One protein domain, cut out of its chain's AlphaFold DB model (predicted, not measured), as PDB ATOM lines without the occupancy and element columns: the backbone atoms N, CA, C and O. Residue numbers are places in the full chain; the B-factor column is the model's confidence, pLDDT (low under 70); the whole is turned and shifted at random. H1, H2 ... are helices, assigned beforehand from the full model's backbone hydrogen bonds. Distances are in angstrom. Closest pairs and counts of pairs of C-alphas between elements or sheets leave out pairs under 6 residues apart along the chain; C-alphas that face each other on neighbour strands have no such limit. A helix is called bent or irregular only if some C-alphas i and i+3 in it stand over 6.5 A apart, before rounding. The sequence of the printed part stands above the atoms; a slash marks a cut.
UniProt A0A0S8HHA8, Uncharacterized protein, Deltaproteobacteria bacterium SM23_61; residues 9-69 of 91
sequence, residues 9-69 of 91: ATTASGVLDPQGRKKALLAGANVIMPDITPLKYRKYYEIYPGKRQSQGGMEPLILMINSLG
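Overview. This is residues 9 to 69 of the 91 residues of an uncharacterized protein of Deltaproteobacteria bacterium SM23_61 (UniProt A0A0S8HHA8). The model is a long, loosely joined loop of helices: the short helices H1 and H2 meet at a steep angle, H4 lies near H2, and H3 sits at the far end of the long axis, away from the other three. Residues 27 to 38 lead out to H3, and residues 46 to 57 lead back from it to H4. The printed part has 61 residues with four named helices, in the order H1, H2, H3, H4, and no named strand; the class is all helix, though under half of the residues, 30 of 61, are in named elements. By its radius of gyration of the C-alphas, 11.8 A, the whole is compact, and its outline is elongated, with spans of 34 by 21 by 16 A.

Arrangement. Begin at H1, residues 11 to 16, which touches H2, residues 20 to 26; their closest C-alphas, those of Gly 14 and Gly 20, are 4.6 A apart. These two helices run opposite ways at a steep tilt of 65 degrees. Go on to H3, residues 39 to 45, which is apart from H1 and H2. Last comes H4, residues 58 to 67, close to H2 but not clearly touching it: their closest C-alphas, those of Lys 22 and Met 64, are 7.7 A apart. H2 and H4 run the same way at a steep tilt of 48 degrees. H4 is apart from H1 and H3. In H1, H2 and H4 every O i to N i+4 pair is within hydrogen-bond range; in H3 it is 0 of 3, beside 3 of 4 O i to N i+3 pairs.

Along the chain. Find C-alpha 11 at (-37.707, 18.922, 42.057), where H1 begins; it runs 8.9 A to C-alpha 16. H2 spans 9.8 A from C-alpha 20 to C-alpha 26. H3 starts at C-alpha 39, at (-38.930, 13.768, 57.711), and spans 10.6 A; it is irregular, with C-alphas 40 and 43 at 7.2 A. H4 runs 14.3 A from C-alpha 58 to C-alpha 67 at (-21.920, 10.735, 36.923).

Size, cuts and confidence. Look at Tyr 44 and Gly 69 for the two C-alphas farthest apart, 35.1 A. The printed part has no cut. The link from H1 to H2 is tight; those from H2 to H3 and from H3 to H4 are long. Mean pLDDT of the printed part is 86.4, and residues 52 to 56 are under 70.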
ATOM      1  N   ALA A   9     -32.258  22.916  38.327       92.75
ATOM      2  CA  ALA A   9     -32.868  21.636  37.989       92.75
ATOM      3  C   ALA A   9     -33.905  21.282  39.070       92.75
ATOM      4  O   ALA A   9     -33.590  20.674  40.097       92.75
ATOM      5  N   THR A  10     -35.142  21.738  38.871       90.00
ATOM      6  CA  THR A  10     -36.180  21.709  39.912       90.00
ATOM      7  C   THR A  10     -36.577  20.292  40.347       90.00
ATOM      8  O   THR A  10     -36.448  19.308  39.613       90.00
ATOM      9  N   THR A  11     -37.117  20.177  41.563       87.56
ATOM     10  CA  THR A  11     -37.707  18.922  42.057       87.56
ATOM     11  C   THR A  11     -38.881  18.463  41.199       87.56
ATOM     12  O   THR A  11     -38.979  17.268  40.937       87.56
ATOM     13  N   ALA A  12     -39.698  19.391  40.691       85.94
ATOM     14  CA  ALA A  12     -40.844  19.070  39.843       85.94
ATOM     15  C   ALA A  12     -40.419  18.360  38.547       85.94
ATOM     16  O   ALA A  12     -41.015  17.351  38.183       85.94
ATOM     17  N   SER A  13     -39.321  18.790  37.911       86.69
ATOM     18  CA  SER A  13     -38.765  18.098  36.737       86.69
ATOM     19  C   SER A  13     -38.425  16.634  37.038       86.69
ATOM     20  O   SER A  13     -38.677  15.764  36.215       86.69
ATOM     21  N   GLY A  14     -37.893  16.349  38.232       86.38
ATOM     22  CA  GLY A  14     -37.607  14.984  38.685       86.38
ATOM     23  C   GLY A  14     -38.840  14.179  39.107       86.38
ATOM     24  O   GLY A  14     -38.731  12.971  39.305       86.38
ATOM     25  N   VAL A  15     -39.988  14.825  39.306       87.12
ATOM     26  CA  VAL A  15     -41.270  14.166  39.596       87.12
ATOM     27  C   VAL A  15     -41.978  13.791  38.303       87.12
ATOM     28  O   VAL A  15     -42.478  12.677  38.198       87.12
ATOM     29  N   LEU A  16     -41.940  14.678  37.308       89.31
ATOM     30  CA  LEU A  16     -42.490  14.430  35.975       89.31
ATOM     31  C   LEU A  16     -41.704  13.360  35.203       89.31
ATOM     32  O   LEU A  16     -42.297  12.563  34.485       89.31
ATOM     33  N   ASP A  17     -40.378  13.327  35.354       90.56
ATOM     34  CA  ASP A  17     -39.501  12.359  34.693       90.56
ATOM     35  C   ASP A  17     -38.409  11.883  35.673       90.56
ATOM     36  O   ASP A  17     -37.690  12.716  36.237       90.56
ATOM     37  N   PRO A  18     -38.204  10.565  35.865       88.69
ATOM     38  CA  PRO A  18     -37.106  10.039  36.674       88.69
ATOM     39  C   PRO A  18     -35.709  10.568  36.303       88.69
ATOM     40  O   PRO A  18     -34.858  10.687  37.184       88.69
ATOM     41  N   GLN A  19     -35.466  10.909  35.036       91.44
ATOM     42  CA  GLN A  19     -34.229  11.532  34.545       91.44
ATOM     43  C   GLN A  19     -34.342  13.059  34.405       91.44
ATOM     44  O   GLN A  19     -33.377  13.706  33.995       91.44
ATOM     45  N   GLY A  20     -35.477  13.668  34.753       93.25
ATOM     46  CA  GLY A  20     -35.773  15.073  34.462       93.25
ATOM     47  C   GLY A  20     -34.772  16.059  35.064       93.25
ATOM     48  O   GLY A  20     -34.399  17.029  34.409       93.25
ATOM     49  N   ARG A  21     -34.237  15.782  36.262       92.94
ATOM     50  CA  ARG A  21     -33.150  16.593  36.846       92.94
ATOM     51  C   ARG A  21     -31.855  16.508  36.037       92.94
ATOM     52  O   ARG A  21     -31.215  17.531  35.823       92.94
ATOM     53  N   LYS A  22     -31.480  15.315  35.557       94.69
ATOM     54  CA  LYS A  22     -30.291  15.146  34.705       94.69
ATOM     55  C   LYS A  22     -30.474  15.865  33.373       94.69
ATOM     56  O   LYS A  22     -29.596  16.613  32.967       94.69
ATOM     57  N   LYS A  23     -31.640  15.695  32.740       95.69
ATOM     58  CA  LYS A  23     -31.994  16.387  31.494       95.69
ATOM     59  C   LYS A  23     -31.930  17.904  31.657       95.69
ATOM     60  O   LYS A  23     -31.322  18.564  30.828       95.69
ATOM     61  N   ALA A  24     -32.466  18.448  32.750       94.44
ATOM     62  CA  ALA A  24     -32.387  19.879  33.038       94.44
ATOM     63  C   ALA A  24     -30.935  20.368  33.170       94.44
ATOM     64  O   ALA A  24     -30.580  21.382  32.576       94.44
ATOM     65  N   LEU A  25     -30.081  19.634  33.900       94.69
ATOM     66  CA  LEU A  25     -28.656  19.971  34.035       94.69
ATOM     67  C   LEU A  25     -27.915  19.935  32.690       94.69
ATOM     68  O   LEU A  25     -27.075  20.789  32.432       94.69
ATOM     69  N   LEU A  26     -28.245  18.977  31.823       94.62
ATOM     70  CA  LEU A  26     -27.677  18.880  30.474       94.62
ATOM     71  C   LEU A  26     -28.228  19.950  29.516       94.62
ATOM     72  O   LEU A  26     -27.561  20.303  28.551       94.62
ATOM     73  N   ALA A  27     -29.414  20.492  29.796       94.62
ATOM     74  CA  ALA A  27     -30.073  21.525  28.997       94.62
ATOM     75  C   ALA A  27     -29.750  22.967  29.444       94.62
ATOM     76  O   ALA A  27     -30.366  23.908  28.950       94.62
ATOM     77  N   GLY A  28     -28.808  23.154  30.377       92.38
ATOM     78  CA  GLY A  28     -28.329  24.475  30.804       92.38
ATOM     79  C   GLY A  28     -28.603  24.838  32.265       92.38
ATOM     80  O   GLY A  28     -28.147  25.886  32.721       92.38
ATOM     81  N   ALA A  29     -29.294  23.992  33.035       94.56
ATOM     82  CA  ALA A  29     -29.406  24.199  34.476       94.56
ATOM     83  C   ALA A  29     -28.049  23.986  35.169       94.56
ATOM     84  O   ALA A  29     -27.290  23.071  34.851       94.56
ATOM     85  N   ASN A  30     -27.753  24.812  36.167       94.25
ATOM     86  CA  ASN A  30     -26.495  24.768  36.912       94.25
ATOM     87  C   ASN A  30     -26.675  24.701  38.434       94.25
ATOM     88  O   ASN A  30     -25.683  24.488  39.130       94.25
ATOM     89  N   VAL A  31     -27.905  24.802  38.941       93.81
ATOM     90  CA  VAL A  31     -28.236  24.698  40.370       93.81
ATOM     91  C   VAL A  31     -29.048  23.432  40.643       93.81
ATOM     92  O   VAL A  31     -29.897  23.037  39.845       93.81
ATOM     93  N   ILE A  32     -28.826  22.804  41.797       91.75
ATOM     94  CA  ILE A  32     -29.694  21.755  42.340       91.75
ATOM     95  C   ILE A  32     -30.152  22.152  43.743       91.75
ATOM     96  O   ILE A  32     -29.388  22.760  44.487       91.75
ATOM     97  N   MET A  33     -31.387  21.806  44.104       90.50
ATOM     98  CA  MET A  33     -31.965  22.151  45.404       90.50
ATOM     99  C   MET A  33     -32.319  20.871  46.178       90.50
ATOM    100  O   MET A  33     -33.318  20.223  45.843       90.50
ATOM    101  N   PRO A  34     -31.500  20.458  47.162       87.06
ATOM    102  CA  PRO A  34     -31.804  19.316  48.020       87.06
ATOM    103  C   PRO A  34     -32.987  19.614  48.951       87.06
ATOM    104  O   PRO A  34     -33.122  20.720  49.471       87.06
ATOM    105  N   ASP A  35     -33.832  18.610  49.199       85.25
ATOM    106  CA  ASP A  35     -34.886  18.696  50.216       85.25
ATOM    107  C   ASP A  35     -34.288  18.346  51.589       85.25
ATOM    108  O   ASP A  35     -34.148  17.174  51.953       85.25
ATOM    109  N   ILE A  36     -33.921  19.378  52.348       85.25
ATOM    110  CA  ILE A  36     -33.400  19.260  53.720       85.25
ATOM    111  C   ILE A  36     -34.505  19.345  54.786       85.25
ATOM    112  O   ILE A  36     -34.215  19.466  55.976       85.25
ATOM    113  N   THR A  37     -35.781  19.300  54.390       84.62
ATOM    114  CA  THR A  37     -36.899  19.354  55.336       84.62
ATOM    115  C   THR A  37     -36.886  18.095  56.213       84.62
ATOM    116  O   THR A  37     -36.809  16.983  55.680       84.62
ATOM    117  N   PRO A  38     -36.989  18.216  57.553       85.56
ATOM    118  CA  PRO A  38     -37.041  17.049  58.427       85.56
ATOM    119  C   PRO A  38     -38.196  16.116  58.053       85.56
ATOM    120  O   PRO A  38     -39.298  16.578  57.751       85.56
ATOM    121  N   LEU A  39     -37.970  14.800  58.137       83.81
ATOM    122  CA  LEU A  39     -38.930  13.768  57.711       83.81
ATOM    123  C   LEU A  39     -40.343  13.994  58.268       83.81
ATOM    124  O   LEU A  39     -41.312  13.953  57.513       83.81
ATOM    125  N   LYS A  40     -40.453  14.325  59.563       87.12
ATOM    126  CA  LYS A  40     -41.738  14.587  60.237       87.12
ATOM    127  C   LYS A  40     -42.546  15.743  59.635       87.12
ATOM    128  O   LYS A  40     -43.761  15.773  59.810       87.12
ATOM    129  N   TYR A  41     -41.890  16.675  58.941       86.69
ATOM    130  CA  TYR A  41     -42.523  17.865  58.374       86.69
ATOM    131  C   TYR A  41     -42.717  17.808  56.856       86.69
ATOM    132  O   TYR A  41     -43.489  18.602  56.326       86.69
ATOM    133  N   ARG A  42     -42.088  16.860  56.147       83.12
ATOM    134  CA  ARG A  42     -42.168  16.774  54.676       83.12
ATOM    135  C   ARG A  42     -43.597  16.655  54.150       83.12
ATOM    136  O   ARG A  42     -43.915  17.283  53.145       83.12
ATOM    137  N   LYS A  43     -44.461  15.917  54.858       84.19
ATOM    138  CA  LYS A  43     -45.881  15.752  54.496       84.19
ATOM    139  C   LYS A  43     -46.683  17.059  54.521       84.19
ATOM    140  O   LYS A  43     -47.679  17.165  53.825       84.19
ATOM    141  N   TYR A  44     -46.253  18.054  55.299       86.88
ATOM    142  CA  TYR A  44     -46.929  19.354  55.362       86.88
ATOM    143  C   TYR A  44     -46.491  20.301  54.237       86.88
ATOM    144  O   TYR A  44     -47.071  21.368  54.079       86.88
ATOM    145  N   TYR A  45     -45.471  19.925  53.459       85.38
ATOM    146  CA  TYR A  45     -44.940  20.716  52.350       85.38
ATOM    147  C   TYR A  45     -45.109  19.983  51.009       85.38
ATOM    148  O   TYR A  45     -44.190  19.916  50.183       85.38
ATOM    149  N   GLU A  46     -46.287  19.389  50.811       83.94
ATOM    150  CA  GLU A  46     -46.710  18.748  49.564       83.94
ATOM    151  C   GLU A  46     -47.472  19.750  48.686       83.94
ATOM    152  O   GLU A  46     -48.695  19.799  48.654       83.94
ATOM    153  N   ILE A  47     -46.720  20.592  47.979       85.62
ATOM    154  CA  ILE A  47     -47.271  21.631  47.091       85.62
ATOM    155  C   ILE A  47     -47.773  21.093  45.734       85.62
ATOM    156  O   ILE A  47     -48.372  21.838  44.966       85.62
ATOM    157  N   TYR A  48     -47.511  19.821  45.416       85.12
ATOM    158  CA  TYR A  48     -48.074  19.101  44.268       85.12
ATOM    159  C   TYR A  48     -48.029  17.583  44.512       85.12
ATOM    160  O   TYR A  48     -47.104  17.115  45.191       85.12
ATOM    161  N   PRO A  49     -48.974  16.805  43.939       80.62
ATOM    162  CA  PRO A  49     -49.022  15.359  44.111       80.62
ATOM    163  C   PRO A  49     -47.733  14.703  43.642       80.62
ATOM    164  O   PRO A  49     -47.193  15.031  42.583       80.62
ATOM    165  N   GLY A  50     -47.220  13.772  44.438       75.62
ATOM    166  CA  GLY A  50     -46.011  13.053  44.062       75.62
ATOM    167  C   GLY A  50     -44.759  13.926  44.077       75.62
ATOM    168  O   GLY A  50     -43.735  13.472  43.558       75.62
ATOM    169  N   LYS A  51     -44.787  15.124  44.704       76.69
ATOM    170  CA  LYS A  51     -43.580  15.803  45.203       76.69
ATOM    171  C   LYS A  51     -42.817  14.776  46.010       76.69
ATOM    172  O   LYS A  51     -43.134  14.546  47.175       76.69
ATOM    173  N   ARG A  52     -41.867  14.105  45.343       62.38
ATOM    174  CA  ARG A  52     -41.143  12.961  45.885       62.38
ATOM    175  C   ARG A  52     -40.716  13.384  47.276       62.38
ATOM    176  O   ARG A  52     -39.950  14.343  47.397       62.38
ATOM    177  N   GLN A  53     -41.191  12.683  48.306       61.12
ATOM    178  CA  GLN A  53     -40.650  12.772  49.664       61.12
ATOM    179  C   GLN A  53     -39.255  12.142  49.660       61.12
ATOM    180  O   GLN A  53     -38.955  11.226  50.421       61.12
ATOM    181  N   SER A  54     -38.446  12.535  48.675       53.47
ATOM    182  CA  SER A  54     -37.275  11.823  48.252       53.47
ATOM    183  C   SER A  54     -36.374  11.857  49.455       53.47
ATOM    184  O   SER A  54     -35.920  12.918  49.880       53.47
ATOM    185  N   GLN A  55     -36.110  10.673  49.982       52.31
ATOM    186  CA  GLN A  55     -35.094  10.449  50.993       52.31
ATOM    187  C   GLN A  55     -33.686  10.773  50.472       52.31
ATOM    188  O   GLN A  55     -32.703  10.528  51.159       52.31
ATOM    189  N   GLY A  56     -33.582  11.321  49.257       62.50
ATOM    190  CA  GLY A  56     -32.351  11.788  48.673       62.50
ATOM    191  C   GLY A  56     -31.854  13.009  49.419       62.50
ATOM    192  O   GLY A  56     -32.126  14.142  49.026       62.50
ATOM    193  N   GLY A  57     -31.120  12.748  50.496       74.44
ATOM    194  CA  GLY A  57     -30.160  13.687  51.041       74.44
ATOM    195  C   GLY A  57     -29.090  14.035  50.005       74.44
ATOM    196  O   GLY A  57     -29.230  13.806  48.802       74.44
ATOM    197  N   MET A  58     -27.989  14.599  50.479       86.00
ATOM    198  CA  MET A  58     -26.950  15.123  49.593       86.00
ATOM    199  C   MET A  58     -26.294  14.035  48.729       86.00
ATOM    200  O   MET A  58     -26.064  14.262  47.544       86.00
ATOM    201  N   GLU A  59     -26.074  12.841  49.284       89.06
ATOM    202  CA  GLU A  59     -25.347  11.738  48.637       89.06
ATOM    203  C   GLU A  59     -25.830  11.368  47.222       89.06
ATOM    204  O   GLU A  59     -25.059  11.498  46.267       89.06
ATOM    205  N   PRO A  60     -27.100  10.976  46.999       89.06
ATOM    206  CA  PRO A  60     -27.550  10.606  45.656       89.06
ATOM    207  C   PRO A  60     -27.489  11.768  44.659       89.06
ATOM    208  O   PRO A  60     -27.340  11.534  43.460       89.06
ATOM    209  N   LEU A  61     -27.585  13.017  45.125       89.44
ATOM    210  CA  LEU A  61     -27.441  14.189  44.261       89.44
ATOM    211  C   LEU A  61     -25.982  14.402  43.857       89.44
ATOM    212  O   LEU A  61     -25.725  14.707  42.693       89.44
ATOM    213  N   ILE A  62     -25.041  14.200  44.780       91.75
ATOM    214  CA  ILE A  62     -23.601  14.280  44.512       91.75
ATOM    215  C   ILE A  62     -23.198  13.198  43.508       91.75
ATOM    216  O   ILE A  62     -22.595  13.514  42.484       91.75
ATOM    217  N   LEU A  63     -23.602  11.944  43.736       92.94
ATOM    218  CA  LEU A  63     -23.336  10.838  42.810       92.94
ATOM    219  C   LEU A  63     -23.916  11.110  41.421       92.94
ATOM    220  O   LEU A  63     -23.240  10.909  40.412       92.94
ATOM    221  N   MET A  64     -25.146  11.624  41.360       92.38
ATOM    222  CA  MET A  64     -25.769  12.024  40.103       92.38
ATOM    223  C   MET A  64     -24.947  13.101  39.385       92.38
ATOM    224  O   MET A  64     -24.683  12.959  38.194       92.38
ATOM    225  N   ILE A  65     -24.533  14.163  40.079       94.00
ATOM    226  CA  ILE A  65     -23.752  15.260  39.488       94.00
ATOM    227  C   ILE A  65     -22.405  14.751  38.968       94.00
ATOM    228  O   ILE A  65     -22.056  15.040  37.823       94.00
ATOM    229  N   ASN A  66     -21.709  13.929  39.755       94.88
ATOM    230  CA  ASN A  66     -20.432  13.336  39.365       94.88
ATOM    231  C   ASN A  66     -20.584  12.418  38.143       94.88
ATOM    232  O   ASN A  66     -19.790  12.503  37.210       94.88
ATOM    233  N   SER A  67     -21.642  11.598  38.086       95.44
ATOM    234  CA  SER A  67     -21.920  10.735  36.923       95.44
ATOM    235  C   SER A  67     -22.193  11.501  35.623       95.44
ATOM    236  O   SER A  67     -22.076  10.930  34.544       95.44
ATOM    237  N   LEU A  68     -22.547  12.788  35.710       94.88
ATOM    238  CA  LEU A  68     -22.723  13.673  34.555       94.88
ATOM    239  C   LEU A  68     -21.422  14.385  34.144       94.88
ATOM    240  O   LEU A  68     -21.466  15.269  33.292       94.88
ATOM    241  N   GLY A  69     -20.287  14.069  34.777       94.94
ATOM    242  CA  GLY A  69     -19.013  14.760  34.553       94.94
ATOM    243  C   GLY A  69     -19.004  16.208  35.055       94.94
ATOM    244  O   GLY A  69     -18.163  17.002  34.639       94.94
TER     245      GLY A  69